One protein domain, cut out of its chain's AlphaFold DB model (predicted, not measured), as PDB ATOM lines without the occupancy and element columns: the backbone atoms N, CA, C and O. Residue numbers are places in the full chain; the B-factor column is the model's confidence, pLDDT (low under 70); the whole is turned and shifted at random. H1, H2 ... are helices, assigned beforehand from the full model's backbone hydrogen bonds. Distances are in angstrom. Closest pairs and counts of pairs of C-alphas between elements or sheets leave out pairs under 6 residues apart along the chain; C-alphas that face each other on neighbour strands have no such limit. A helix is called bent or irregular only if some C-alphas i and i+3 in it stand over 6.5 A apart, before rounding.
ATOM      1  N   GLN A  35     279.058 164.360 274.232       76.38
ATOM      2  CA  GLN A  35     279.665 165.158 275.306       76.38
ATOM      3  C   GLN A  35     280.913 165.903 274.821       76.38
ATOM      4  O   GLN A  35     281.129 167.054 275.201       76.38
ATOM      5  N   THR A  36     281.720 165.271 273.965       68.94
ATOM      6  CA  THR A  36     282.880 165.917 273.341       68.94
ATOM      7  C   THR A  36     282.450 167.042 272.401       68.94
ATOM      8  O   THR A  36     283.003 168.138 272.478       68.94
ATOM      9  N   ASP A  37     281.436 166.813 271.566       74.31
ATOM     10  CA  ASP A  37     280.911 167.841 270.670       74.31
ATOM     11  C   ASP A  37     280.324 169.022 271.467       74.31
ATOM     12  O   ASP A  37     280.661 170.171 271.197       74.31
ATOM     13  N   GLU A  38     279.545 168.776 272.527       83.69
ATOM     14  CA  GLU A  38     279.041 169.834 273.418       83.69
ATOM     15  C   GLU A  38     280.160 170.636 274.095       83.69
ATOM     16  O   GLU A  38     280.035 171.851 274.272       83.69
ATOM     17  N   GLN A  39     281.257 169.981 274.481       78.06
ATOM     18  CA  GLN A  39     282.413 170.668 275.049       78.06
ATOM     19  C   GLN A  39     283.101 171.554 274.006       78.06
ATOM     20  O   GLN A  39     283.438 172.698 274.316       78.06
ATOM     21  N   THR A  40     283.251 171.070 272.770       74.88
ATOM     22  CA  THR A  40     283.759 171.864 271.641       74.88
ATOM     23  C   THR A  40     282.918 173.122 271.438       74.88
ATOM     24  O   THR A  40     283.475 174.210 271.278       74.88
ATOM     25  N   LEU A  41     281.587 173.010 271.514       84.94
ATOM     26  CA  LEU A  41     280.685 174.159 271.406       84.94
ATOM     27  C   LEU A  41     280.892 175.165 272.538       84.94
ATOM     28  O   LEU A  41     281.067 176.352 272.267       84.94
ATOM     29  N   LYS A  42     280.962 174.702 273.791       88.25
ATOM     30  CA  LYS A  42     281.211 175.571 274.956       88.25
ATOM     31  C   LYS A  42     282.540 176.315 274.841       88.25
ATOM     32  O   LYS A  42     282.577 177.521 275.054       88.25
ATOM     33  N   THR A  43     283.614 175.623 274.455       82.12
ATOM     34  CA  THR A  43     284.943 176.229 274.268       82.12
ATOM     35  C   THR A  43     284.954 177.289 273.159       82.12
ATOM     36  O   THR A  43     285.721 178.243 273.241       82.12
ATOM     37  N   ASN A  44     284.075 177.165 272.162       80.31
ATOM     38  CA  ASN A  44     283.934 178.125 271.065       80.31
ATOM     39  C   ASN A  44     282.792 179.137 271.271       80.31
ATOM     40  O   ASN A  44     282.444 179.861 270.340       80.31
ATOM     41  N   ASN A  45     282.212 179.217 272.476       88.06
ATOM     42  CA  ASN A  45     281.083 180.098 272.807       88.06
ATOM     43  C   ASN A  45     279.860 179.914 271.885       88.06
ATOM     44  O   ASN A  45     279.164 180.874 271.548       88.06
ATOM     45  N   LEU A  46     279.602 178.674 271.464       89.94
ATOM     46  CA  LEU A  46     278.448 178.294 270.657       89.94
ATOM     47  C   LEU A  46     277.315 177.734 271.535       89.94
ATOM     48  O   LEU A  46     277.579 177.156 272.594       89.94
ATOM     49  N   PRO A  47     276.046 177.892 271.111       93.00
ATOM     50  CA  PRO A  47     274.904 177.335 271.831       93.00
ATOM     51  C   PRO A  47     274.964 175.805 271.865       93.00
ATOM     52  O   PRO A  47     275.518 175.180 270.967       93.00
ATOM     53  N   THR A  48     274.371 175.198 272.895       93.25
ATOM     54  CA  THR A  48     274.304 173.727 273.052       93.25
ATOM     55  C   THR A  48     272.872 173.194 273.136       93.25
ATOM     56  O   THR A  48     272.653 171.978 273.113       93.25
ATOM     57  N   ASP A  49     271.886 174.087 273.223       93.38
ATOM     58  CA  ASP A  49     270.463 173.777 273.169       93.38
ATOM     59  C   ASP A  49     269.940 173.803 271.724       93.38
ATOM     60  O   ASP A  49     270.505 174.458 270.843       93.38
ATOM     61  N   ALA A  50     268.841 173.087 271.477       93.19
ATOM     62  CA  ALA A  50     268.274 172.933 270.141       93.19
ATOM     63  C   ALA A  50     267.892 174.276 269.497       93.19
ATOM     64  O   ALA A  50     268.206 174.505 268.331       93.19
ATOM     65  N   LYS A  51     267.255 175.180 270.254       94.62
ATOM     66  CA  LYS A  51     266.803 176.479 269.741       94.62
ATOM     67  C   LYS A  51     267.989 177.350 269.333       94.62
ATOM     68  O   LYS A  51     268.012 177.861 268.218       94.62
ATOM     69  N   GLY A  52     268.988 177.481 270.204       94.56
ATOM     70  CA  GLY A  52     270.189 178.256 269.917       94.56
ATOM     71  C   GLY A  52     270.963 177.714 268.714       94.56
ATOM     72  O   GLY A  52     271.445 178.494 267.894       94.56
ATOM     73  N   LEU A  53     271.052 176.388 268.570       95.12
ATOM     74  CA  LEU A  53     271.703 175.753 267.422       95.12
ATOM     75  C   LEU A  53     270.920 175.943 266.115       95.12
ATOM     76  O   LEU A  53     271.526 176.251 265.089       95.12
ATOM     77  N   ILE A  54     269.589 175.835 266.139       95.31
ATOM     78  CA  ILE A  54     268.741 176.160 264.980       95.31
ATOM     79  C   ILE A  54     268.960 177.618 264.568       95.31
ATOM     80  O   ILE A  54     269.312 177.880 263.417       95.31
ATOM     81  N   ASP A  55     268.874 178.554 265.517       92.19
ATOM     82  CA  ASP A  55     269.129 179.976 265.267       92.19
ATOM     83  C   ASP A  55     270.538 180.205 264.689       92.19
ATOM     84  O   ASP A  55     270.729 181.059 263.818       92.19
ATOM     85  N   PHE A  56     271.539 179.453 265.161       91.75
ATOM     86  CA  PHE A  56     272.915 179.524 264.670       91.75
ATOM     87  C   PHE A  56     273.017 179.168 263.179       91.75
ATOM     88  O   PHE A  56     273.659 179.923 262.434       91.75
ATOM     89  N   PHE A  57     272.382 178.076 262.746       92.06
ATOM     90  CA  PHE A  57     272.390 177.627 261.349       92.06
ATOM     91  C   PHE A  57     271.494 178.490 260.454       92.06
ATOM     92  O   PHE A  57     271.918 178.912 259.376       92.06
ATOM     93  N   GLU A  58     270.290 178.848 260.903       90.31
ATOM     94  CA  GLU A  58     269.360 179.672 260.123       90.31
ATOM     95  C   GLU A  58     269.911 181.075 259.841       90.31
ATOM     96  O   GLU A  58     269.770 181.601 258.730       90.31
ATOM     97  N   LYS A  59     270.595 181.688 260.818       87.44
ATOM     98  CA  LYS A  59     271.273 182.985 260.638       87.44
ATOM     99  C   LYS A  59     272.430 182.932 259.644       87.44
ATOM    100  O   LYS A  59     272.874 183.993 259.212       87.44
ATOM    101  N   ARG A  60     272.892 181.742 259.263       88.38
ATOM    102  CA  ARG A  60     273.987 181.521 258.306       88.38
ATOM    103  C   ARG A  60     273.544 180.786 257.041       88.38
ATOM    104  O   ARG A  60     274.384 180.398 256.235       88.38
ATOM    105  N   SER A  61     272.241 180.596 256.863       86.62
ATOM    106  CA  SER A  61     271.634 179.962 255.689       86.62
ATOM    107  C   SER A  61     271.157 181.008 254.682       86.62
ATOM    108  O   SER A  61     270.806 182.127 255.076       86.62
ATOM    109  N   MET A  62     271.109 180.645 253.398       76.50
ATOM    110  CA  MET A  62     270.544 181.494 252.343       76.50
ATOM    111  C   MET A  62     269.013 181.410 252.341       76.50
ATOM    112  O   MET A  62     268.443 180.322 252.285       76.50
ATOM    113  N   LYS A  63     268.352 182.565 252.409       76.88
ATOM    114  CA  LYS A  63     266.899 182.754 252.388       76.88
ATOM    115  C   LYS A  63     266.474 183.474 251.111       76.88
ATOM    116  O   LYS A  63     267.275 184.112 250.422       76.88
ATOM    117  N   GLU A  64     265.190 183.388 250.796       68.81
ATOM    118  CA  GLU A  64     264.615 184.104 249.663       68.81
ATOM    119  C   GLU A  64     264.808 185.623 249.821       68.81
ATOM    120  O   GLU A  64     264.590 186.189 250.890       68.81
ATOM    121  N   GLY A  65     265.291 186.285 248.768       71.19
ATOM    122  CA  GLY A  65     265.615 187.718 248.791       71.19
ATOM    123  C   GLY A  65     266.997 188.076 249.357       71.19
ATOM    124  O   GLY A  65     267.488 189.172 249.070       71.19
ATOM    125  N   ASP A  66     267.685 187.157 250.046       80.25
ATOM    126  CA  ASP A  66     268.997 187.439 250.644       80.25
ATOM    127  C   ASP A  66     270.040 187.847 249.616       80.25
ATOM    128  O   ASP A  66     270.838 188.738 249.883       80.25
ATOM    129  N   ALA A  67     270.036 187.239 248.429       78.19
ATOM    130  CA  ALA A  67     271.026 187.564 247.408       78.19
ATOM    131  C   ALA A  67     270.987 189.053 247.022       78.19
ATOM    132  O   ALA A  67     272.026 189.702 246.910       78.19
ATOM    133  N   LYS A  68     269.780 189.622 246.881       83.81
ATOM    134  CA  LYS A  68     269.604 191.055 246.604       83.81
ATOM    135  C   LYS A  68     270.018 191.902 247.806       83.81
ATOM    136  O   LYS A  68     270.681 192.924 247.633       83.81
ATOM    137  N   HIS A  69     269.651 191.472 249.013       90.31
ATOM    138  CA  HIS A  69     269.965 192.187 250.247       90.31
ATOM    139  C   HIS A  69     271.471 192.227 250.534       90.31
ATOM    140  O   HIS A  69     272.031 193.311 250.672       90.31
ATOM    141  N   LEU A  70     272.155 191.081 250.511       89.69
ATOM    142  CA  LEU A  70     273.602 190.955 250.711       89.69
ATOM    143  C   LEU A  70     274.385 191.755 249.664       89.69
ATOM    144  O   LEU A  70     275.294 192.500 250.022       89.69
ATOM    145  N   ALA A  71     273.980 191.698 248.392       88.75
ATOM    146  CA  ALA A  71     274.566 192.546 247.355       88.75
ATOM    147  C   ALA A  71     274.376 194.047 247.654       88.75
ATOM    148  O   ALA A  71     275.272 194.852 247.397       88.75
ATOM    149  N   SER A  72     273.231 194.441 248.224       93.38
ATOM    150  CA  SER A  72     272.989 195.826 248.645       93.38
ATOM    151  C   SER A  72     273.865 196.248 249.830       93.38
ATOM    152  O   SER A  72     274.353 197.377 249.850       93.38
ATOM    153  N   LEU A  73     274.110 195.351 250.791       95.62
ATOM    154  CA  LEU A  73     274.992 195.605 251.932       95.62
ATOM    155  C   LEU A  73     276.443 195.774 251.484       95.62
ATOM    156  O   LEU A  73     277.123 196.679 251.956       95.62
ATOM    157  N   VAL A  74     276.892 194.968 250.520       94.25
ATOM    158  CA  VAL A  74     278.225 195.103 249.918       94.25
ATOM    159  C   VAL A  74     278.399 196.478 249.264       94.25
ATOM    160  O   VAL A  74     279.411 197.132 249.492       94.25
ATOM    161  N   LYS A  75     277.389 196.984 248.542       92.69
ATOM    162  CA  LYS A  75     277.422 198.350 247.976       92.69
ATOM    163  C   LYS A  75     277.515 199.446 249.045       92.69
ATOM    164  O   LYS A  75     278.045 200.516 248.772       92.69
ATOM    165  N   LYS A  76     277.008 199.197 250.257       95.44
ATOM    166  CA  LYS A  76     277.067 200.142 251.386       95.44
ATOM    167  C   LYS A  76     278.439 200.187 252.070       95.44
ATOM    168  O   LYS A  76     278.643 201.072 252.898       95.44
ATOM    169  N   LEU A  77     279.374 199.286 251.740       94.50
ATOM    170  CA  LEU A  77     280.720 199.270 252.335       94.50
ATOM    171  C   LEU A  77     281.541 200.524 251.997       94.50
ATOM    172  O   LEU A  77     282.359 200.940 252.813       94.50
ATOM    173  N   ASP A  78     281.268 201.156 250.854       92.38
ATOM    174  CA  ASP A  78     281.874 202.431 250.436       92.38
ATOM    175  C   ASP A  78     281.193 203.669 251.053       92.38
ATOM    176  O   ASP A  78     281.549 204.809 250.766       92.38
ATOM    177  N   GLY A  79     280.154 203.465 251.867       90.00
ATOM    178  CA  GLY A  79     279.376 204.544 252.464       90.00
ATOM    179  C   GLY A  79     280.084 205.255 253.622       90.00
ATOM    180  O   GLY A  79     281.124 204.835 254.134       90.00
ATOM    181  N   ILE A  80     279.460 206.328 254.111       91.81
ATOM    182  CA  ILE A  80     279.881 207.006 255.347       91.81
ATOM    183  C   ILE A  80     279.757 206.076 256.564       91.81
ATOM    184  O   ILE A  80     278.942 205.152 256.568       91.81
ATOM    185  N   PHE A  81     280.536 206.339 257.623       91.50
ATOM    186  CA  PHE A  81     280.632 205.477 258.814       91.50
ATOM    187  C   PHE A  81     279.276 204.967 259.360       91.50
ATOM    188  O   PHE A  81     279.150 203.752 259.523       91.50
ATOM    189  N   PRO A  82     278.236 205.810 259.544       94.75
ATOM    190  CA  PRO A  82     276.933 205.357 260.049       94.75
ATOM    191  C   PRO A  82     276.195 204.359 259.144       94.75
ATOM    192  O   PRO A  82     275.323 203.639 259.619       94.75
ATOM    193  N   VAL A  83     276.528 204.312 257.850       93.62
ATOM    194  CA  VAL A  83     275.918 203.410 256.862       93.62
ATOM    195  C   VAL A  83     276.760 202.149 256.677       93.62
ATOM    196  O   VAL A  83     276.216 201.043 256.656       93.62
ATOM    197  N   ARG A  84     278.089 202.294 256.575       93.69
ATOM    198  CA  ARG A  84     278.987 201.152 256.344       93.69
ATOM    199  C   ARG A  84     279.151 200.258 257.569       93.69
ATOM    200  O   ARG A  84     279.306 199.053 257.408       93.69
ATOM    201  N   GLU A  85     279.124 200.813 258.782       94.19
ATOM    202  CA  GLU A  85     279.402 200.041 260.001       94.19
ATOM    203  C   GLU A  85     278.292 199.013 260.302       94.19
ATOM    204  O   GLU A  85     278.616 197.843 260.520       94.19
ATOM    205  N   PRO A  86     276.987 199.358 260.225       95.56
ATOM    206  CA  PRO A  86     275.920 198.362 260.310       95.56
ATOM    207  C   PRO A  86     275.989 197.322 259.188       95.56
ATOM    208  O   PRO A  86     275.860 196.133 259.465       95.56
ATOM    209  N   ALA A  87     276.259 197.745 257.946       95.62
ATOM    210  CA  ALA A  87     276.373 196.826 256.812       95.62
ATOM    211  C   ALA A  87     277.520 195.822 257.001       95.62
ATOM    212  O   ALA A  87     277.343 194.629 256.767       95.62
ATOM    213  N   THR A  88     278.667 196.290 257.498       95.62
ATOM    214  CA  THR A  88     279.831 195.461 257.841       95.62
ATOM    215  C   THR A  88     279.469 194.428 258.906       95.62
ATOM    216  O   THR A  88     279.723 193.237 258.733       95.62
ATOM    217  N   LYS A  89     278.836 194.861 260.005       94.00
ATOM    218  CA  LYS A  89     278.415 193.962 261.091       94.00
ATOM    219  C   LYS A  89     277.416 192.918 260.611       94.00
ATOM    220  O   LYS A  89     277.538 191.749 260.974       94.00
ATOM    221  N   GLU A  90     276.460 193.324 259.784       93.06
ATOM    222  CA  GLU A  90     275.458 192.418 259.243       93.06
ATOM    223  C   GLU A  90     276.096 191.381 258.312       93.06
ATOM    224  O   GLU A  90     275.895 190.188 258.529       93.06
ATOM    225  N   LEU A  91     276.943 191.798 257.365       92.75
ATOM    226  CA  LEU A  91     277.671 190.893 256.466       92.75
ATOM    227  C   LEU A  91     278.485 189.846 257.238       92.75
ATOM    228  O   LEU A  91     278.390 188.658 256.938       92.75
ATOM    229  N   ILE A  92     279.213 190.265 258.280       90.88
ATOM    230  CA  ILE A  92     279.963 189.345 259.149       90.88
ATOM    231  C   ILE A  92     279.013 188.396 259.892       90.88
ATOM    232  O   ILE A  92     279.273 187.197 259.963       90.88
ATOM    233  N   SER A  93     277.894 188.901 260.419       86.88
ATOM    234  CA  SER A  93     276.926 188.084 261.166       86.88
ATOM    235  C   SER A  93     276.219 187.031 260.305       86.88
ATOM    236  O   SER A  93     275.906 185.947 260.798       86.88
ATOM    237  N   ARG A  94     276.001 187.332 259.017       87.81
ATOM    238  CA  ARG A  94     275.447 186.396 258.029       87.81
ATOM    239  C   ARG A  94     276.450 185.284 257.704       87.81
ATOM    240  O   ARG A  94     276.046 184.182 257.338       87.81
ATOM    241  N   GLY A  95     277.742 185.532 257.914       86.75
ATOM    242  CA  GLY A  95     278.786 184.518 257.841       86.75
ATOM    243  C   GLY A  95     278.992 184.001 256.410       86.75
ATOM    244  O   GLY A  95     279.027 184.807 255.479       86.75
ATOM    245  N   PRO A  96     279.132 182.678 256.197       81.69
ATOM    246  CA  PRO A  96     279.525 182.110 254.904       81.69
ATOM    247  C   PRO A  96     278.644 182.518 253.720       81.69
ATOM    248  O   PRO A  96     279.144 182.697 252.611       81.69
ATOM    249  N   VAL A  97     277.346 182.733 253.947       85.19
ATOM    250  CA  VAL A  97     276.398 183.127 252.892       85.19
ATOM    251  C   VAL A  97     276.743 184.481 252.251       85.19
ATOM    252  O   VAL A  97     276.358 184.747 251.114       85.19
ATOM    253  N   ALA A  98     277.491 185.338 252.955       88.25
ATOM    254  CA  ALA A  98     277.964 186.619 252.439       88.25
ATOM    255  C   ALA A  98     279.242 186.487 251.588       88.25
ATOM    256  O   ALA A  98     279.531 187.381 250.789       88.25
ATOM    257  N   LEU A  99     280.000 185.386 251.714       86.31
ATOM    258  CA  LEU A  99     281.307 185.223 251.067       86.31
ATOM    259  C   LEU A  99     281.265 185.324 249.539       86.31
ATOM    260  O   LEU A  99     282.138 186.005 249.005       86.31
ATOM    261  N   PRO A 100     280.294 184.739 248.807       83.56
ATOM    262  CA  PRO A 100     280.241 184.903 247.353       83.56
ATOM    263  C   PRO A 100     280.141 186.375 246.929       83.56
ATOM    264  O   PRO A 100     280.823 186.801 245.999       83.56
ATOM    265  N   PHE A 101     279.347 187.174 247.649       88.94
ATOM    266  CA  PHE A 101     279.139 188.597 247.360       88.94
ATOM    267  C   PHE A 101     280.358 189.443 247.739       88.94
ATOM    268  O   PHE A 101     280.755 190.331 246.986       88.94
ATOM    269  N   LEU A 102     280.977 189.145 248.883       90.75
ATOM    270  CA  LEU A 102     282.200 189.807 249.327       90.75
ATOM    271  C   LEU A 102     283.372 189.495 248.390       90.75
ATOM    272  O   LEU A 102     284.066 190.409 247.959       90.75
ATOM    273  N   ARG A 103     283.560 188.223 248.008       86.62
ATOM    274  CA  ARG A 103     284.614 187.802 247.071       86.62
ATOM    275  C   ARG A 103     284.420 188.447 245.702       86.62
ATOM    276  O   ARG A 103     285.385 188.966 245.151       86.62
ATOM    277  N   ALA A 104     283.184 188.520 245.203       84.38
ATOM    278  CA  ALA A 104     282.882 189.247 243.970       84.38
ATOM    279  C   ALA A 104     283.286 190.732 244.052       84.38
ATOM    280  O   ALA A 104     283.844 191.263 243.092       84.38
ATOM    281  N   ALA A 105     283.075 191.382 245.201       90.56
ATOM    282  CA  ALA A 105     283.491 192.766 245.433       90.56
ATOM    283  C   ALA A 105     285.004 192.944 245.627       90.56
ATOM    284  O   ALA A 105     285.507 194.045 245.429       90.56
ATOM    285  N   VAL A 106     285.744 191.888 245.973       89.69
ATOM    286  CA  VAL A 106     287.216 191.901 245.961       89.69
ATOM    287  C   VAL A 106     287.755 191.738 244.541       89.69
ATOM    288  O   VAL A 106     288.712 192.417 244.167       89.69
ATOM    289  N   THR A 107     287.140 190.855 243.747       85.31
ATOM    290  CA  THR A 107     287.525 190.607 242.351       85.31
ATOM    291  C   THR A 107     287.223 191.807 241.455       85.31
ATOM    292  O   THR A 107     288.077 192.194 240.665       85.31
ATOM    293  N   ASN A 108     286.043 192.417 241.604       87.38
ATOM    294  CA  ASN A 108     285.591 193.570 240.821       87.38
ATOM    295  C   ASN A 108     285.108 194.701 241.753       87.38
ATOM    296  O   ASN A 108     283.899 194.895 241.915       87.38
ATOM    297  N   PRO A 109     286.029 195.429 242.408       86.56
ATOM    298  CA  PRO A 109     285.669 196.434 243.401       86.56
ATOM    299  C   PRO A 109     285.122 197.713 242.766       86.56
ATOM    300  O   PRO A 109     285.677 198.231 241.801       86.56
ATOM    301  N   THR A 110     284.078 198.283 243.370       85.06
ATOM    302  CA  THR A 110     283.573 199.624 243.022       85.06
ATOM    303  C   THR A 110     284.476 200.744 243.545       85.06
ATOM    304  O   THR A 110     284.505 201.824 242.966       85.06
ATOM    305  N   SER A 111     285.230 200.490 244.620       91.81
ATOM    306  CA  SER A 111     286.222 201.406 245.191       91.81
ATOM    307  C   SER A 111     287.309 200.641 245.959       91.81
ATOM    308  O   SER A 111     287.121 199.484 246.350       91.81
ATOM    309  N   LEU A 112     288.443 201.297 246.231       90.00
ATOM    310  CA  LEU A 112     289.500 200.723 247.078       90.00
ATOM    311  C   LEU A 112     289.025 200.464 248.519       90.00
ATOM    312  O   LEU A 112     289.455 199.484 249.127       90.00
ATOM    313  N   GLU A 113     288.127 201.300 249.052       91.75
ATOM    314  CA  GLU A 113     287.532 201.091 250.380       91.75
ATOM    315  C   GLU A 113     286.624 199.854 250.381       91.75
ATOM    316  O   GLU A 113     286.740 199.017 251.276       91.75
ATOM    317  N   THR A 114     285.798 199.675 249.340       92.94
ATOM    318  CA  THR A 114     284.958 198.475 249.171       92.94
ATOM    319  C   THR A 114     285.812 197.213 249.184       92.94
ATOM    320  O   THR A 114     285.487 196.266 249.897       92.94
ATOM    321  N   LYS A 115     286.931 197.215 248.444       93.00
ATOM    322  CA  LYS A 115     287.857 196.079 248.386       93.00
ATOM    323  C   LYS A 115     288.412 195.731 249.768       93.00
ATOM    324  O   LYS A 115     288.248 194.602 250.216       93.00
ATOM    325  N   ARG A 116     289.012 196.707 250.462       93.19
ATOM    326  CA  ARG A 116     289.627 196.500 251.785       93.19
ATOM    327  C   ARG A 116     288.615 196.025 252.825       93.19
ATOM    328  O   ARG A 116     288.875 195.085 253.564       93.19
ATOM    329  N   ARG A 117     287.432 196.642 252.863       94.69
ATOM    330  CA  ARG A 117     286.360 196.250 253.793       94.69
ATOM    331  C   ARG A 117     285.820 194.862 253.486       94.69
ATOM    332  O   ARG A 117     285.505 194.120 254.414       94.69
ATOM    333  N   ALA A 118     285.702 194.511 252.207       93.31
ATOM    334  CA  ALA A 118     285.294 193.176 251.806       93.31
ATOM    335  C   ALA A 118     286.342 192.130 252.218       93.31
ATOM    336  O   ALA A 118     285.955 191.114 252.789       93.31
ATOM    337  N   GLU A 119     287.637 192.401 252.024       91.56
ATOM    338  CA  GLU A 119     288.747 191.561 252.510       91.56
ATOM    339  C   GLU A 119     288.693 191.379 254.039       91.56
ATOM    340  O   GLU A 119     288.736 190.247 254.520       91.56
ATOM    341  N   ASP A 120     288.485 192.456 254.803       92.75
ATOM    342  CA  ASP A 120     288.331 192.394 256.265       92.75
ATOM    343  C   ASP A 120     287.110 191.566 256.698       92.75
ATOM    344  O   ASP A 120     287.172 190.806 257.668       92.75
ATOM    345  N   CYS A 121     285.976 191.723 256.005       93.69
ATOM    346  CA  CYS A 121     284.777 190.929 256.272       93.69
ATOM    347  C   CYS A 121     285.032 189.450 255.984       93.69
ATOM    348  O   CYS A 121     284.678 188.614 256.812       93.69
ATOM    349  N   ILE A 122     285.664 189.131 254.849       86.12
ATOM    350  CA  ILE A 122     286.030 187.759 254.473       86.12
ATOM    351  C   ILE A 122     286.926 187.152 255.549       86.12
ATOM    352  O   ILE A 122     286.575 186.107 256.083       86.12
ATOM    353  N   ALA A 123     288.002 187.836 255.944       82.12
ATOM    354  CA  ALA A 123     288.930 187.339 256.956       82.12
ATOM    355  C   ALA A 123     288.232 187.061 258.299       82.12
ATOM    356  O   ALA A 123     288.471 186.032 258.930       82.12
ATOM    357  N   LYS A 124     287.324 187.947 258.731       87.25
ATOM    358  CA  LYS A 124     286.544 187.760 259.967       87.25
ATOM    359  C   LYS A 124     285.546 186.609 259.862       87.25
ATOM    360  O   LYS A 124     285.381 185.868 260.828       87.25
ATOM    361  N   ILE A 125     284.884 186.456 258.716       84.38
ATOM    362  CA  ILE A 125     283.963 185.343 258.472       84.38
ATOM    363  C   ILE A 125     284.745 184.028 258.472       84.38
ATOM    364  O   ILE A 125     284.403 183.128 259.232       84.38
ATOM    365  N   GLU A 126     285.826 183.937 257.704       77.31
ATOM    366  CA  GLU A 126     286.655 182.733 257.591       77.31
ATOM    367  C   GLU A 126     287.293 182.345 258.934       77.31
ATOM    368  O   GLU A 126     287.291 181.169 259.288       77.31
ATOM    369  N   ALA A 127     287.712 183.315 259.758       71.88
ATOM    370  CA  ALA A 127     288.194 183.054 261.118       71.88
ATOM    371  C   ALA A 127     287.138 182.392 262.029       71.88
ATOM    372  O   ALA A 127     287.487 181.667 262.963       71.88
ATOM    373  N   THR A 128     285.848 182.623 261.761       70.81
ATOM    374  CA  THR A 128     284.726 182.002 262.491       70.81
ATOM    375  C   THR A 128     284.252 180.686 261.863       70.81
ATOM    376  O   THR A 128     283.448 179.980 262.469       70.81
ATOM    377  N   MET A 129     284.754 180.325 260.678       68.00
ATOM    378  CA  MET A 129     284.406 179.102 259.943       68.00
ATOM    379  C   MET A 129     285.336 177.935 260.276       68.00
ATOM    380  O   MET A 129     285.797 177.206 259.400       68.00
ATOM    381  N   GLN A 130     285.616 177.728 261.560       67.19
ATOM    382  CA  GLN A 130     286.323 176.522 261.965       67.19
ATOM    383  C   GLN A 130     285.412 175.311 261.705       67.19
ATOM    384  O   GLN A 130     284.316 175.219 262.263       67.19
ATOM    385  N   ALA A 131     285.859 174.393 260.842       66.44
ATOM    386  CA  ALA A 131     285.057 173.251 260.400       66.44
ATOM    387  C   ALA A 131     284.605 172.361 261.570       66.44
ATOM    388  O   ALA A 131     283.470 171.886 261.592       66.44
ATOM    389  N   GLU A 132     285.461 172.180 262.580       70.81
ATOM    390  CA  GLU A 132     285.165 171.304 263.714       70.81
ATOM    391  C   GLU A 132     284.030 171.840 264.612       70.81
ATOM    392  O   GLU A 132     283.070 171.101 264.821       70.81
ATOM    393  N   PRO A 133     284.035 173.104 265.090       77.12
ATOM    394  CA  PRO A 133     282.891 173.663 265.815       77.12
ATOM    395  C   PRO A 133     281.560 173.599 265.059       77.12
ATOM    396  O   PRO A 133     280.529 173.326 265.672       77.12
ATOM    397  N   ILE A 134     281.559 173.817 263.739       83.31
ATOM    398  CA  ILE A 134     280.332 173.742 262.925       83.31
ATOM    399  C   ILE A 134     279.857 172.288 262.792       83.31
ATOM    400  O   ILE A 134     278.667 172.015 262.950       83.31
ATOM    401  N   SER A 135     280.779 171.348 262.566       76.75
ATOM    402  CA  SER A 135     280.463 169.914 262.511       76.75
ATOM    403  C   SER A 135     279.914 169.420 263.851       76.75
ATOM    404  O   SER A 135     278.872 168.769 263.893       76.75
ATOM    405  N   ALA A 136     280.549 169.806 264.963       76.06
ATOM    406  CA  ALA A 136     280.069 169.524 266.313       76.06
ATOM    407  C   ALA A 136     278.668 170.114 266.551       76.06
ATOM    408  O   ALA A 136     277.801 169.432 267.091       76.06
ATOM    409  N   ALA A 137     278.404 171.343 266.090       90.38
ATOM    410  CA  ALA A 137     277.089 171.979 266.202       90.38
ATOM    411  C   ALA A 137     276.014 171.182 265.453       90.38
ATOM    412  O   ALA A 137     274.921 170.970 265.983       90.38
ATOM    413  N   ALA A 138     276.333 170.695 264.250       87.62
ATOM    414  CA  ALA A 138     275.423 169.888 263.448       87.62
ATOM    415  C   ALA A 138     275.162 168.523 264.103       87.62
ATOM    416  O   ALA A 138     274.007 168.109 264.210       87.62
ATOM    417  N   ARG A 139     276.210 167.859 264.617       84.31
ATOM    418  CA  ARG A 139     276.100 166.571 265.322       84.31
ATOM    419  C   ARG A 139     275.298 166.683 266.617       84.31
ATOM    420  O   ARG A 139     274.426 165.845 266.848       84.31
ATOM    421  N   VAL A 140     275.536 167.720 267.426       90.75
ATOM    422  CA  VAL A 140     274.766 167.981 268.655       90.75
ATOM    423  C   VAL A 140     273.310 168.246 268.307       90.75
ATOM    424  O   VAL A 140     272.436 167.610 268.889       90.75
ATOM    425  N   LEU A 141     273.036 169.119 267.330       95.00
ATOM    426  CA  LEU A 141     271.668 169.415 266.908       95.00
ATOM    427  C   LEU A 141     270.944 168.156 266.405       95.00
ATOM    428  O   LEU A 141     269.805 167.915 266.796       95.00
ATOM    429  N   ALA A 142     271.613 167.320 265.609       89.94
ATOM    430  CA  ALA A 142     271.044 166.072 265.103       89.94
ATOM    431  C   ALA A 142     270.779 165.024 266.198       89.94
ATOM    432  O   ALA A 142     269.892 164.186 266.050       89.94
ATOM    433  N   ALA A 143     271.519 165.063 267.309       88.12
ATOM    434  CA  ALA A 143     271.324 164.160 268.441       88.12
ATOM    435  C   ALA A 143     270.181 164.586 269.388       88.12
ATOM    436  O   ALA A 143     269.790 163.815 270.272       88.12
ATOM    437  N   ARG A 144     269.642 165.805 269.247       88.81
ATOM    438  CA  ARG A 144     268.579 166.339 270.114       88.81
ATOM    439  C   ARG A 144     267.197 165.885 269.648       88.81
ATOM    440  O   ARG A 144     266.724 166.260 268.580       88.81
ATOM    441  N   LYS A 145     266.509 165.113 270.493       76.25
ATOM    442  CA  LYS A 145     265.173 164.555 270.202       76.25
ATOM    443  C   LYS A 145     264.054 165.607 270.148       76.25
ATOM    444  O   LYS A 145     263.007 165.349 269.567       76.25
ATOM    445  N   ASP A 146     264.254 166.764 270.769       77.38
ATOM    446  CA  ASP A 146     263.299 167.870 270.880       77.38
ATOM    447  C   ASP A 146     263.472 168.949 269.794       77.38
ATOM    448  O   ASP A 146     262.682 169.893 269.724       77.38
ATOM    449  N   ALA A 147     264.466 168.806 268.914       80.69
ATOM    450  CA  ALA A 147     264.851 169.813 267.930       80.69
ATOM    451  C   ALA A 147     263.935 169.849 266.690       80.69
ATOM    452  O   ALA A 147     264.342 169.553 265.563       80.69
ATOM    453  N   LYS A 148     262.671 170.248 266.882       86.06
ATOM    454  CA  LYS A 148     261.741 170.518 265.771       86.06
ATOM    455  C   LYS A 148     262.342 171.575 264.837       86.06
ATOM    456  O   LYS A 148     262.675 172.665 265.284       86.06
ATOM    457  N   GLY A 149     262.467 171.253 263.551       89.88
ATOM    458  CA  GLY A 149     263.074 172.139 262.549       89.88
ATOM    459  C   GLY A 149     264.584 171.956 262.343       89.88
ATOM    460  O   GLY A 149     265.129 172.562 261.426       89.88
ATOM    461  N   ALA A 150     265.256 171.077 263.101       94.81
ATOM    462  CA  ALA A 150     266.687 170.797 262.927       94.81
ATOM    463  C   ALA A 150     267.054 170.393 261.491       94.81
ATOM    464  O   ALA A 150     267.992 170.941 260.913       94.81
ATOM    465  N   ALA A 151     266.283 169.473 260.900       94.12
ATOM    466  CA  ALA A 151     266.496 169.016 259.529       94.12
ATOM    467  C   ALA A 151     266.421 170.175 258.526       94.12
ATOM    468  O   ALA A 151     267.304 170.324 257.685       94.12
ATOM    469  N   GLN A 152     265.405 171.032 258.661       92.69
ATOM    470  CA  GLN A 152     265.208 172.195 257.800       92.69
ATOM    471  C   GLN A 152     266.356 173.201 257.930       92.69
ATOM    472  O   GLN A 152     266.850 173.692 256.915       92.69
ATOM    473  N   ALA A 153     266.783 173.493 259.161       93.12
ATOM    474  CA  ALA A 153     267.861 174.436 259.439       93.12
ATOM    475  C   ALA A 153     269.197 173.959 258.849       93.12
ATOM    476  O   ALA A 153     269.868 174.722 258.157       93.12
ATOM    477  N   LEU A 154     269.553 172.687 259.062       94.25
ATOM    478  CA  LEU A 154     270.776 172.099 258.514       94.25
ATOM    479  C   LEU A 154     270.725 171.984 256.986       94.25
ATOM    480  O   LEU A 154     271.694 172.336 256.319       94.25
ATOM    481  N   PHE A 155     269.593 171.563 256.413       92.75
ATOM    482  CA  PHE A 155     269.440 171.447 254.960       92.75
ATOM    483  C   PHE A 155     269.568 172.804 254.258       92.75
ATOM    484  O   PHE A 155     270.248 172.921 253.241       92.75
ATOM    485  N   ASN A 156     268.988 173.859 254.837       89.12
ATOM    486  CA  ASN A 156     269.127 175.223 254.320       89.12
ATOM    487  C   ASN A 156     270.546 175.792 254.489       89.12
ATOM    488  O   ASN A 156     270.899 176.752 253.801       89.12
ATOM    489  N   PHE A 157     271.349 175.213 255.384       90.81
ATOM    490  CA  PHE A 157     272.727 175.623 255.632       90.81
ATOM    491  C   PHE A 157     273.737 174.981 254.669       90.81
ATOM    492  O   PHE A 157     274.792 175.568 254.443       90.81
ATOM    493  N   VAL A 158     273.422 173.838 254.044       88.50
ATOM    494  CA  VAL A 158     274.315 173.134 253.093       88.50
ATOM    495  C   VAL A 158     274.966 174.064 252.045       88.50
ATOM    496  O   VAL A 158     276.185 173.999 251.882       88.50
ATOM    497  N   PRO A 159     274.245 174.998 251.385       83.69
ATOM    498  CA  PRO A 159     274.841 175.902 250.391       83.69
ATOM    499  C   PRO A 159     275.948 176.804 250.940       83.69
ATOM    500  O   PRO A 159     276.777 177.305 250.185       83.69
ATOM    501  N   SER A 160     275.957 177.036 252.251       83.25
ATOM    502  CA  SER A 160     276.935 177.883 252.924       83.25
ATOM    503  C   SER A 160     278.274 177.177 253.163       83.25
ATOM    504  O   SER A 160     279.235 177.833 253.560       83.25
ATOM    505  N   VAL A 161     278.365 175.862 252.933       78.94
ATOM    506  CA  VAL A 161     279.571 175.062 253.212       78.94
ATOM    507  C   VAL A 161     280.102 174.294 252.003       78.94
ATOM    508  O   VAL A 161     281.074 173.568 252.141       78.94
ATOM    509  N   THR A 162     279.571 174.515 250.798       72.00
ATOM    510  CA  THR A 162     279.989 173.797 249.570       72.00
ATOM    511  C   THR A 162     281.458 174.005 249.179       72.00
ATOM    512  O   THR A 162     281.972 173.329 248.294       72.00
ATOM    513  N   SER A 163     282.142 174.995 249.762       66.94
ATOM    514  CA  SER A 163     283.585 175.193 249.567       66.94
ATOM    515  C   SER A 163     284.451 174.266 250.423       66.94
ATOM    516  O   SER A 163     285.651 174.184 250.179       66.94
ATOM    517  N   ASP A 164     283.867 173.607 251.425       66.44
ATOM    518  CA  ASP A 164     284.512 172.615 252.282       66.44
ATOM    519  C   ASP A 164     283.765 171.276 252.133       66.44
ATOM    520  O   ASP A 164     282.757 171.051 252.807       66.44
ATOM    521  N   PRO A 165     284.238 170.377 251.247       68.38
ATOM    522  CA  PRO A 165     283.559 169.115 250.962       68.38
ATOM    523  C   PRO A 165     283.379 168.209 252.185       68.38
ATOM    524  O   PRO A 165     282.428 167.432 252.225       68.38
ATOM    525  N   HIS A 166     284.279 168.294 253.172       66.00
ATOM    526  CA  HIS A 166     284.189 167.481 254.384       66.00
ATOM    527  C   HIS A 166     283.099 168.019 255.308       66.00
ATOM    528  O   HIS A 166     282.238 167.264 255.751       66.00
ATOM    529  N   LEU A 167     283.092 169.332 255.546       70.75
ATOM    530  CA  LEU A 167     282.041 169.968 256.335       70.75
ATOM    531  C   LEU A 167     280.663 169.810 255.676       70.75
ATOM    532  O   LEU A 167     279.676 169.550 256.363       70.75
ATOM    533  N   GLU A 168     280.587 169.945 254.352       78.62
ATOM    534  CA  GLU A 168     279.367 169.687 253.587       78.62
ATOM    535  C   GLU A 168     278.862 168.255 253.800       78.62
ATOM    536  O   GLU A 168     277.680 168.053 254.084       78.62
ATOM    537  N   GLU A 169     279.750 167.262 253.712       76.12
ATOM    538  CA  GLU A 169     279.407 165.858 253.933       76.12
ATOM    539  C   GLU A 169     278.937 165.587 255.368       76.12
ATOM    540  O   GLU A 169     277.922 164.916 255.550       76.12
ATOM    541  N   GLU A 170     279.593 166.165 256.376       77.56
ATOM    542  CA  GLU A 170     279.178 166.056 257.781       77.56
ATOM    543  C   GLU A 170     277.781 166.656 258.015       77.56
ATOM    544  O   GLU A 170     276.935 166.051 258.686       77.56
ATOM    545  N   VAL A 171     277.498 167.833 257.442       86.81
ATOM    546  CA  VAL A 171     276.175 168.470 257.540       86.81
ATOM    547  C   VAL A 171     275.122 167.628 256.821       86.81
ATOM    548  O   VAL A 171     274.059 167.377 257.391       86.81
ATOM    549  N   LEU A 172     275.411 167.134 255.613       89.00
ATOM    550  CA  LEU A 172     274.515 166.241 254.877       89.00
ATOM    551  C   LEU A 172     274.253 164.941 255.650       89.00
ATOM    552  O   LEU A 172     273.101 164.532 255.755       89.00
ATOM    553  N   ALA A 173     275.264 164.326 256.263       84.19
ATOM    554  CA  ALA A 173     275.082 163.150 257.114       84.19
ATOM    555  C   ALA A 173     274.141 163.448 258.298       84.19
ATOM    556  O   ALA A 173     273.237 162.671 258.605       84.19
ATOM    557  N   CYS A 174     274.280 164.615 258.937       89.31
ATOM    558  CA  CYS A 174     273.357 165.057 259.986       89.31
ATOM    559  C   CYS A 174     271.918 165.231 259.469       89.31
ATOM    560  O   CYS A 174     270.985 164.733 260.100       89.31
ATOM    561  N   VAL A 175     271.725 165.878 258.310       94.31
ATOM    562  CA  VAL A 175     270.401 165.998 257.671       94.31
ATOM    563  C   VAL A 175     269.834 164.614 257.366       94.31
ATOM    564  O   VAL A 175     268.685 164.330 257.697       94.31
ATOM    565  N   GLY A 176     270.640 163.730 256.784       92.06
ATOM    566  CA  GLY A 176     270.255 162.373 256.428       92.06
ATOM    567  C   GLY A 176     269.789 161.550 257.627       92.06
ATOM    568  O   GLY A 176     268.764 160.881 257.533       92.06
ATOM    569  N   ARG A 177     270.490 161.620 258.765       89.00
ATOM    570  CA  ARG A 177     270.082 160.940 260.013       89.00
ATOM    571  C   ARG A 177     268.759 161.453 260.568       89.00
ATOM    572  O   ARG A 177     268.004 160.680 261.145       89.00
ATOM    573  N   LEU A 178     268.476 162.743 260.392       93.06
ATOM    574  CA  LEU A 178     267.223 163.354 260.834       93.06
ATOM    575  C   LEU A 178     266.044 163.067 259.900       93.06
ATOM    576  O   LEU A 178     264.899 163.124 260.341       93.06
ATOM    577  N   THR A 179     266.310 162.804 258.619       94.81
ATOM    578  CA  THR A 179     265.276 162.783 257.571       94.81
ATOM    579  C   THR A 179     265.041 161.415 256.947       94.81
ATOM    580  O   THR A 179     264.010 161.222 256.312       94.81
ATOM    581  N   ILE A 180     265.962 160.460 257.096       93.94
ATOM    582  CA  ILE A 180     265.866 159.156 256.436       93.94
ATOM    583  C   ILE A 180     266.105 158.037 257.442       93.94
ATOM    584  O   ILE A 180     267.201 157.894 257.995       93.94
ATOM    585  N   THR A 181     265.078 157.209 257.608       91.19
ATOM    586  CA  THR A 181     265.129 155.920 258.301       91.19
ATOM    587  C   THR A 181     264.907 154.786 257.297       91.19
ATOM    588  O   THR A 181     264.634 155.025 256.121       91.19
ATOM    589  N   MET A 182     265.030 153.533 257.745       86.56
ATOM    590  CA  MET A 182     264.808 152.358 256.889       86.56
ATOM    591  C   MET A 182     263.429 152.343 256.214       86.56
ATOM    592  O   MET A 182     263.315 151.856 255.090       86.56
ATOM    593  N   ASP A 183     262.419 152.886 256.897       85.75
ATOM    594  CA  ASP A 183     261.009 152.761 256.517       85.75
ATOM    595  C   ASP A 183     260.400 154.085 256.035       85.75
ATOM    596  O   ASP A 183     259.231 154.127 255.656       85.75
ATOM    597  N   LYS A 184     261.146 155.197 256.098       91.94
ATOM    598  CA  LYS A 184     260.603 156.523 255.792       91.94
ATOM    599  C   LYS A 184     261.667 157.498 255.295       91.94
ATOM    600  O   LYS A 184     262.740 157.621 255.885       91.94
ATOM    601  N   VAL A 185     261.295 158.275 254.281       96.50
ATOM    602  CA  VAL A 185     261.967 159.518 253.886       96.50
ATOM    603  C   VAL A 185     261.075 160.699 254.281       96.50
ATOM    604  O   VAL A 185     259.865 160.683 254.057       96.50
ATOM    605  N   ASP A 186     261.656 161.707 254.926       95.94
ATOM    606  CA  ASP A 186     260.948 162.909 255.357       95.94
ATOM    607  C   ASP A 186     260.435 163.722 254.149       95.94
ATOM    608  O   ASP A 186     261.179 163.884 253.172       95.94
ATOM    609  N   PRO A 187     259.202 164.270 254.202       95.88
ATOM    610  CA  PRO A 187     258.656 165.114 253.139       95.88
ATOM    611  C   PRO A 187     259.570 166.269 252.724       95.88
ATOM    612  O   PRO A 187     259.639 166.566 251.537       95.88
ATOM    613  N   LEU A 188     260.347 166.852 253.650       95.12
ATOM    614  CA  LEU A 188     261.337 167.888 253.336       95.12
ATOM    615  C   LEU A 188     262.271 167.467 252.194       95.12
ATOM    616  O   LEU A 188     262.575 168.265 251.308       95.12
ATOM    617  N   ILE A 189     262.744 166.221 252.225       97.12
ATOM    618  CA  ILE A 189     263.693 165.702 251.239       97.12
ATOM    619  C   ILE A 189     262.972 165.293 249.954       97.12
ATOM    620  O   ILE A 189     263.486 165.550 248.868       97.12
ATOM    621  N   LEU A 190     261.773 164.710 250.054       96.75
ATOM    622  CA  LEU A 190     260.973 164.339 248.882       96.75
ATOM    623  C   LEU A 190     260.550 165.566 248.065       96.75
ATOM    624  O   LEU A 190     260.697 165.569 246.842       96.75
ATOM    625  N   ASP A 191     260.087 166.622 248.732       95.19
ATOM    626  CA  ASP A 191     259.694 167.876 248.089       95.19
ATOM    627  C   ASP A 191     260.907 168.570 247.455       95.19
ATOM    628  O   ASP A 191     260.822 169.100 246.344       95.19
ATOM    629  N   ALA A 192     262.074 168.494 248.109       95.44
ATOM    630  CA  ALA A 192     263.312 169.079 247.606       95.44
ATOM    631  C   ALA A 192     263.814 168.453 246.289       95.44
ATOM    632  O   ALA A 192     264.556 169.115 245.565       95.44
ATOM    633  N   LEU A 193     263.389 167.235 245.922       96.75
ATOM    634  CA  LEU A 193     263.690 166.647 244.605       96.75
ATOM    635  C   LEU A 193     263.034 167.410 243.448       96.75
ATOM    636  O   LEU A 193     263.512 167.333 242.321       96.75
ATOM    637  N   LYS A 194     261.945 168.139 243.714       94.88
ATOM    638  CA  LYS A 194     261.189 168.921 242.720       94.88
ATOM    639  C   LYS A 194     261.437 170.425 242.849       94.88
ATOM    640  O   LYS A 194     260.752 171.224 242.215       94.88
ATOM    641  N   ASP A 195     262.397 170.814 243.682       90.25
ATOM    642  CA  ASP A 195     262.679 172.212 243.981       90.25
ATOM    643  C   ASP A 195     263.179 172.964 242.735       90.25
ATOM    644  O   ASP A 195     263.976 172.408 241.971       90.25
ATOM    645  N   PRO A 196     262.777 174.229 242.511       82.50
ATOM    646  CA  PRO A 196     263.306 175.025 241.404       82.50
ATOM    647  C   PRO A 196     264.832 175.205 241.467       82.50
ATOM    648  O   PRO A 196     265.479 175.315 240.423       82.50
ATOM    649  N   LEU A 197     265.429 175.203 242.664       81.56
ATOM    650  CA  LEU A 197     266.861 175.403 242.869       81.56
ATOM    651  C   LEU A 197     267.631 174.077 242.712       81.56
ATOM    652  O   LEU A 197     267.443 173.157 243.513       81.56
ATOM    653  N   PRO A 198     268.573 173.971 241.750       87.06
ATOM    654  CA  PRO A 198     269.291 172.721 241.493       87.06
ATOM    655  C   PRO A 198     270.061 172.174 242.694       87.06
ATOM    656  O   PRO A 198     270.117 170.963 242.872       87.06
ATOM    657  N   PHE A 199     270.615 173.034 243.555       84.25
ATOM    658  CA  PHE A 199     271.368 172.575 244.727       84.25
ATOM    659  C   PHE A 199     270.488 171.818 245.740       84.25
ATOM    660  O   PHE A 199     270.976 170.922 246.426       84.25
ATOM    661  N   ARG A 200     269.189 172.151 245.837       89.62
ATOM    662  CA  ARG A 200     268.251 171.446 246.726       89.62
ATOM    663  C   ARG A 200     267.949 170.063 246.170       89.62
ATOM    664  O   ARG A 200     268.030 169.089 246.917       89.62
ATOM    665  N   ARG A 201     267.735 169.967 244.851       95.12
ATOM    666  CA  ARG A 201     267.589 168.684 244.145       95.12
ATOM    667  C   ARG A 201     268.844 167.820 244.280       95.12
ATOM    668  O   ARG A 201     268.732 166.649 244.621       95.12
ATOM    669  N   GLN A 202     270.029 168.408 244.097       93.19
ATOM    670  CA  GLN A 202     271.342 167.768 244.287       93.19
ATOM    671  C   GLN A 202     271.482 167.145 245.680       93.19
ATOM    672  O   GLN A 202     271.731 165.946 245.798       93.19
ATOM    673  N   ALA A 203     271.295 167.947 246.734       93.62
ATOM    674  CA  ALA A 203     271.424 167.490 248.114       93.62
ATOM    675  C   ALA A 203     270.387 166.410 248.458       93.62
ATOM    676  O   ALA A 203     270.731 165.391 249.055       93.62
ATOM    677  N   ALA A 204     269.130 166.589 248.042       96.69
ATOM    678  CA  ALA A 204     268.072 165.607 248.263       96.69
ATOM    679  C   ALA A 204     268.355 164.275 247.548       96.69
ATOM    680  O   ALA A 204     268.253 163.210 248.160       96.69
ATOM    681  N   ALA A 205     268.777 164.335 246.282       97.06
ATOM    682  CA  ALA A 205     269.134 163.162 245.495       97.06
ATOM    683  C   ALA A 205     270.299 162.385 246.123       97.06
ATOM    684  O   ALA A 205     270.224 161.160 246.257       97.06
ATOM    685  N   TYR A 206     271.338 163.099 246.571       94.69
ATOM    686  CA  TYR A 206     272.475 162.505 247.271       94.69
ATOM    687  C   TYR A 206     272.037 161.782 248.552       94.69
ATOM    688  O   TYR A 206     272.384 160.618 248.753       94.69
ATOM    689  N   LEU A 207     271.231 162.437 249.398       94.94
ATOM    690  CA  LEU A 207     270.765 161.876 250.671       94.94
ATOM    691  C   LEU A 207     269.913 160.619 250.479       94.94
ATOM    692  O   LEU A 207     270.170 159.605 251.134       94.94
ATOM    693  N   ILE A 208     268.935 160.660 249.568       95.62
ATOM    694  CA  ILE A 208     268.096 159.494 249.264       95.62
ATOM    695  C   ILE A 208     268.960 158.370 248.700       95.62
ATOM    696  O   ILE A 208     268.878 157.252 249.199       95.62
ATOM    697  N   GLY A 209     269.831 158.649 247.725       93.69
ATOM    698  CA  GLY A 209     270.689 157.619 247.134       93.69
ATOM    699  C   GLY A 209     271.586 156.946 248.172       93.69
ATOM    700  O   GLY A 209     271.759 155.727 248.152       93.69
ATOM    701  N   ARG A 210     272.104 157.731 249.126       89.19
ATOM    702  CA  ARG A 210     273.044 157.246 250.136       89.19
ATOM    703  C   ARG A 210     272.378 156.480 251.274       89.19
ATOM    704  O   ARG A 210     273.024 155.597 251.846       89.19
ATOM    705  N   ARG A 211     271.134 156.805 251.635       91.44
ATOM    706  CA  ARG A 211     270.503 156.312 252.873       91.44
ATOM    707  C   ARG A 211     269.221 155.518 252.656       91.44
ATOM    708  O   ARG A 211     268.989 154.581 253.415       91.44
ATOM    709  N   ALA A 212     268.410 155.869 251.661       93.25
ATOM    710  CA  ALA A 212     267.117 155.234 251.443       93.25
ATOM    711  C   ALA A 212     267.261 153.845 250.800       93.25
ATOM    712  O   ALA A 212     268.274 153.500 250.187       93.25
ATOM    713  N   ASN A 213     266.218 153.035 250.955       92.81
ATOM    714  CA  ASN A 213     266.099 151.729 250.318       92.81
ATOM    715  C   ASN A 213     265.728 151.859 248.818       92.81
ATOM    716  O   ASN A 213     265.574 152.957 248.275       92.81
ATOM    717  N   ALA A 214     265.564 150.723 248.136       93.94
ATOM    718  CA  ALA A 214     265.255 150.694 246.704       93.94
ATOM    719  C   ALA A 214     263.904 151.325 246.298       93.94
ATOM    720  O   ALA A 214     263.736 151.661 245.124       93.94
ATOM    721  N   GLU A 215     262.974 151.528 247.238       94.00
ATOM    722  CA  GLU A 215     261.626 152.060 246.985       94.00
ATOM    723  C   GLU A 215     261.665 153.457 246.361       94.00
ATOM    724  O   GLU A 215     260.949 153.743 245.405       94.00
ATOM    725  N   HIS A 216     262.581 154.302 246.831       94.31
ATOM    726  CA  HIS A 216     262.680 155.705 246.425       94.31
ATOM    727  C   HIS A 216     263.574 155.918 245.196       94.31
ATOM    728  O   HIS A 216     263.678 157.029 244.680       94.31
ATOM    729  N   ARG A 217     264.230 154.863 244.693       94.44
ATOM    730  CA  ARG A 217     265.201 154.994 243.596       94.44
ATOM    731  C   ARG A 217     264.565 155.379 242.267       94.44
ATOM    732  O   ARG A 217     265.258 155.960 241.443       94.44
ATOM    733  N   HIS A 218     263.278 155.105 242.055       95.69
ATOM    734  CA  HIS A 218     262.584 155.539 240.838       95.69
ATOM    735  C   HIS A 218     262.634 157.071 240.682       95.69
ATOM    736  O   HIS A 218     262.964 157.553 239.603       95.69
ATOM    737  N   LEU A 219     262.470 157.817 241.783       96.19
ATOM    738  CA  LEU A 219     262.596 159.279 241.816       96.19
ATOM    739  C   LEU A 219     264.011 159.746 241.437       96.19
ATOM    740  O   LEU A 219     264.189 160.718 240.712       96.19
ATOM    741  N   LEU A 220     265.039 159.032 241.905       96.81
ATOM    742  CA  LEU A 220     266.431 159.345 241.570       96.81
ATOM    743  C   LEU A 220     266.743 159.081 240.100       96.81
ATOM    744  O   LEU A 220     267.482 159.839 239.479       96.81
ATOM    745  N   ARG A 221     266.172 158.015 239.536       95.44
ATOM    746  CA  ARG A 221     266.357 157.682 238.124       95.44
ATOM    747  C   ARG A 221     265.723 158.728 237.212       95.44
ATOM    748  O   ARG A 221     266.330 159.061 236.201       95.44
ATOM    749  N   GLU A 222     264.580 159.303 237.579       95.12
ATOM    750  CA  GLU A 222     264.003 160.452 236.858       95.12
ATOM    751  C   GLU A 222     264.969 161.650 236.834       95.12
ATOM    752  O   GLU A 222     265.171 162.262 235.784       95.12
ATOM    753  N   LEU A 223     265.658 161.925 237.949       96.50
ATOM    754  CA  LEU A 223     266.657 162.997 238.046       96.50
ATOM    755  C   LEU A 223     267.941 162.748 237.235       96.50
ATOM    756  O   LEU A 223     268.733 163.672 237.061       96.50
ATOM    757  N   LEU A 224     268.146 161.558 236.660       93.94
ATOM    758  CA  LEU A 224     269.216 161.344 235.672       93.94
ATOM    759  C   LEU A 224     268.952 162.081 234.349       93.94
ATOM    760  O   LEU A 224     269.875 162.258 233.554       93.94
ATOM    761  N   ALA A 225     267.723 162.556 234.133       92.69
ATOM    762  CA  ALA A 225     267.358 163.457 233.044       92.69
ATOM    763  C   ALA A 225     267.308 164.940 233.466       92.69
ATOM    764  O   ALA A 225     266.852 165.771 232.681       92.69
ATOM    765  N   ASP A 226     267.758 165.295 234.679       94.75
ATOM    766  CA  ASP A 226     267.740 166.686 235.143       94.75
ATOM    767  C   ASP A 226     268.584 167.590 234.220       94.75
ATOM    768  O   ASP A 226     269.682 167.195 233.801       94.75
ATOM    769  N   PRO A 227     268.103 168.807 233.889       91.06
ATOM    770  CA  PRO A 227     268.856 169.745 233.059       91.06
ATOM    771  C   PRO A 227     270.193 170.169 233.686       91.06
ATOM    772  O   PRO A 227     271.128 170.509 232.959       91.06
ATOM    773  N   ASP A 228     270.311 170.151 235.015       90.44
ATOM    774  CA  ASP A 228     271.545 170.476 235.719       90.44
ATOM    775  C   ASP A 228     272.455 169.239 235.822       90.44
ATOM    776  O   ASP A 228     272.104 168.198 236.384       90.44
ATOM    777  N   LEU A 229     273.669 169.347 235.275       89.44
ATOM    778  CA  LEU A 229     274.654 168.263 235.291       89.44
ATOM    779  C   LEU A 229     275.015 167.816 236.714       89.44
ATOM    780  O   LEU A 229     275.154 166.618 236.947       89.44
ATOM    781  N   ARG A 230     275.107 168.743 237.673       88.94
ATOM    782  CA  ARG A 230     275.477 168.411 239.051       88.94
ATOM    783  C   ARG A 230     274.388 167.612 239.750       88.94
ATOM    784  O   ARG A 230     274.709 166.786 240.595       88.94
ATOM    785  N   VAL A 231     273.110 167.813 239.406       94.38
ATOM    786  CA  VAL A 231     272.019 166.963 239.928       94.38
ATOM    787  C   VAL A 231     272.256 165.514 239.507       94.38
ATOM    788  O   VAL A 231     272.259 164.623 240.356       94.38
ATOM    789  N   ARG A 232     272.549 165.288 238.222       93.31
ATOM    790  CA  ARG A 232     272.839 163.952 237.678       93.31
ATOM    791  C   ARG A 232     274.070 163.320 238.337       93.31
ATOM    792  O   ARG A 232     274.035 162.153 238.722       93.31
ATOM    793  N   GLU A 233     275.131 164.100 238.540       90.56
ATOM    794  CA  GLU A 233     276.335 163.658 239.256       90.56
ATOM    795  C   GLU A 233     276.038 163.277 240.715       90.56
ATOM    796  O   GLU A 233     276.531 162.255 241.192       90.56
ATOM    797  N   GLN A 234     275.201 164.046 241.419       92.25
ATOM    798  CA  GLN A 234     274.834 163.755 242.808       92.25
ATOM    799  C   GLN A 234     273.902 162.549 242.949       92.25
ATOM    800  O   GLN A 234     274.003 161.830 243.943       92.25
ATOM    801  N   VAL A 235     273.061 162.255 241.950       95.50
ATOM    802  CA  VAL A 235     272.335 160.974 241.891       95.50
ATOM    803  C   VAL A 235     273.328 159.810 241.846       95.50
ATOM    804  O   VAL A 235     273.222 158.874 242.645       95.50
ATOM    805  N   ALA A 236     274.320 159.875 240.952       92.50
ATOM    806  CA  ALA A 236     275.322 158.822 240.825       92.50
ATOM    807  C   ALA A 236     276.176 158.682 242.098       92.50
ATOM    808  O   ALA A 236     276.380 157.574 242.602       92.50
ATOM    809  N   ALA A 237     276.608 159.810 242.667       89.56
ATOM    810  CA  ALA A 237     277.362 159.852 243.913       89.56
ATOM    811  C   ALA A 237     276.563 159.322 245.111       89.56
ATOM    812  O   ALA A 237     277.137 158.656 245.971       89.56
ATOM    813  N   GLY A 238     275.254 159.579 245.171       91.19
ATOM    814  CA  GLY A 238     274.380 159.042 246.210       91.19
ATOM    815  C   GLY A 238     274.257 157.520 246.122       91.19
ATOM    816  O   GLY A 238     274.466 156.828 247.119       91.19
ATOM    817  N   LEU A 239     273.957 156.994 244.927       92.50
ATOM    818  CA  LEU A 239     273.694 155.565 244.707       92.50
ATOM    819  C   LEU A 239     274.946 154.679 244.779       92.50
ATOM    820  O   LEU A 239     274.870 153.560 245.288       92.50
ATOM    821  N   TYR A 240     276.091 155.160 244.283       89.69
ATOM    822  CA  TYR A 240     277.318 154.357 244.184       89.69
ATOM    823  C   TYR A 240     278.474 154.877 245.052       89.69
ATOM    824  O   TYR A 240     279.249 154.089 245.592       89.69
TER     825      TYR A 240
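Overview. This is residues 35 to 240 of the 795 residues of an uncharacterized protein of Proteobacteria bacterium (UniProt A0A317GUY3). Three groups of helices make a wide, flat V: H3, the bent H4 and H5 form one arm, the bundle H6, H7 and H8 the corner, and the bundle H10, H11 and H12, with short H9 on H10, the other arm. H1 packs on H6 at the corner, and H2 packs on H6 and H7. The printed part has 206 residues with twelve named helices, H1 to H12 in chain order, and no named strand; the class is all helix. It is compact, with a radius of gyration of the C-alphas of 18.4 A and spans of 58 by 43 by 24 A.

Arrangement. Begin at H1, residues 35 to 43, and look across to H6, residues 131 to 143: they touch, closest at the C-alphas of Asp 37 and Ala 136, 4.7 A apart, at a steep tilt of 51 degrees. H2, residues 50 to 58, touches H7, residues 150 to 160, closest at the C-alphas of Glu 58 and Ala 153, 5.5 A, and touches residues 137 to 141 of H6, closest at Ala 50 and Leu 141, C-alphas 5.9 A apart. Next find H3, residues 66 to 78, and H4, residues 81 to 107, which by its hydrogen bonds was assigned as one helix but is bent: C-alphas 93 and 96 are 9.0 A apart, and its arms H4a, residues 81 to 93, and H4b, residues 96 to 107, stand at a steep tilt of 54 degrees. H3 and H4a form a hairpin, closest at the C-alphas of Leu 77 and Arg 84, 4.8 A. H4b forms another with H5, residues 112 to 128, closest at the C-alphas of Val 106 and Lys 115, 4.9 A. H4b and H7 only just touch, only at their ends, with 3 pairs of C-alphas within 8 A; the closest are those of Val 97 and Ser 160, 5.3 A. H6, H7 and H8, residues 165 to 179, are an up and down bundle, each running against the one before; the C-alphas of Ala 151 and Val 175, the closest of H7 and H8, are 5.3 A apart. Residues 172 to 176 of H8 touch H10, residues 198 to 211, closest at the C-alphas of Gly 176 and Leu 207, 5.8 A. H9, residues 187 to 192, touches H10, closest at the C-alphas of Ile 189 and Ala 204, 5.3 A. H10, H11, residues 214 to 225, and H12, residues 229 to 239, are a second up and down bundle; the C-alphas of Gly 209 and Gly 238, the closest of H10 and H12, are 4.1 A apart. H5 and H12 are apart. Every O i to N i+4 pair is within hydrogen-bond range in H1, H2, H5, H6, H8, H9, H10 and H12, against 8 of 9 in H3, 7 of 9 in H4a, 6 of 8 in H4b, 5 of 7 in H7 and 4 of 8 in H11.

Along the chain. Find C-alpha 35 at (279.665, 165.158, 275.306), where H1 begins. H5 is 24.7 A long, from C-alpha 112 at (289.500, 200.723, 247.078); H8 is 20.4 A, H10 20.0 A and H3 19.8 A. H12 ends at C-alpha 239, (273.694, 155.565, 244.707).

Size, cuts and confidence. The two C-alphas farthest apart, those of Ile 80 and Ala 214, are 58.8 A apart. The printed part has no cut and no long link. Mean pLDDT of the printed part is 88.2; residues 36, 64, 129 to 131 and 163 to 166 are under 70.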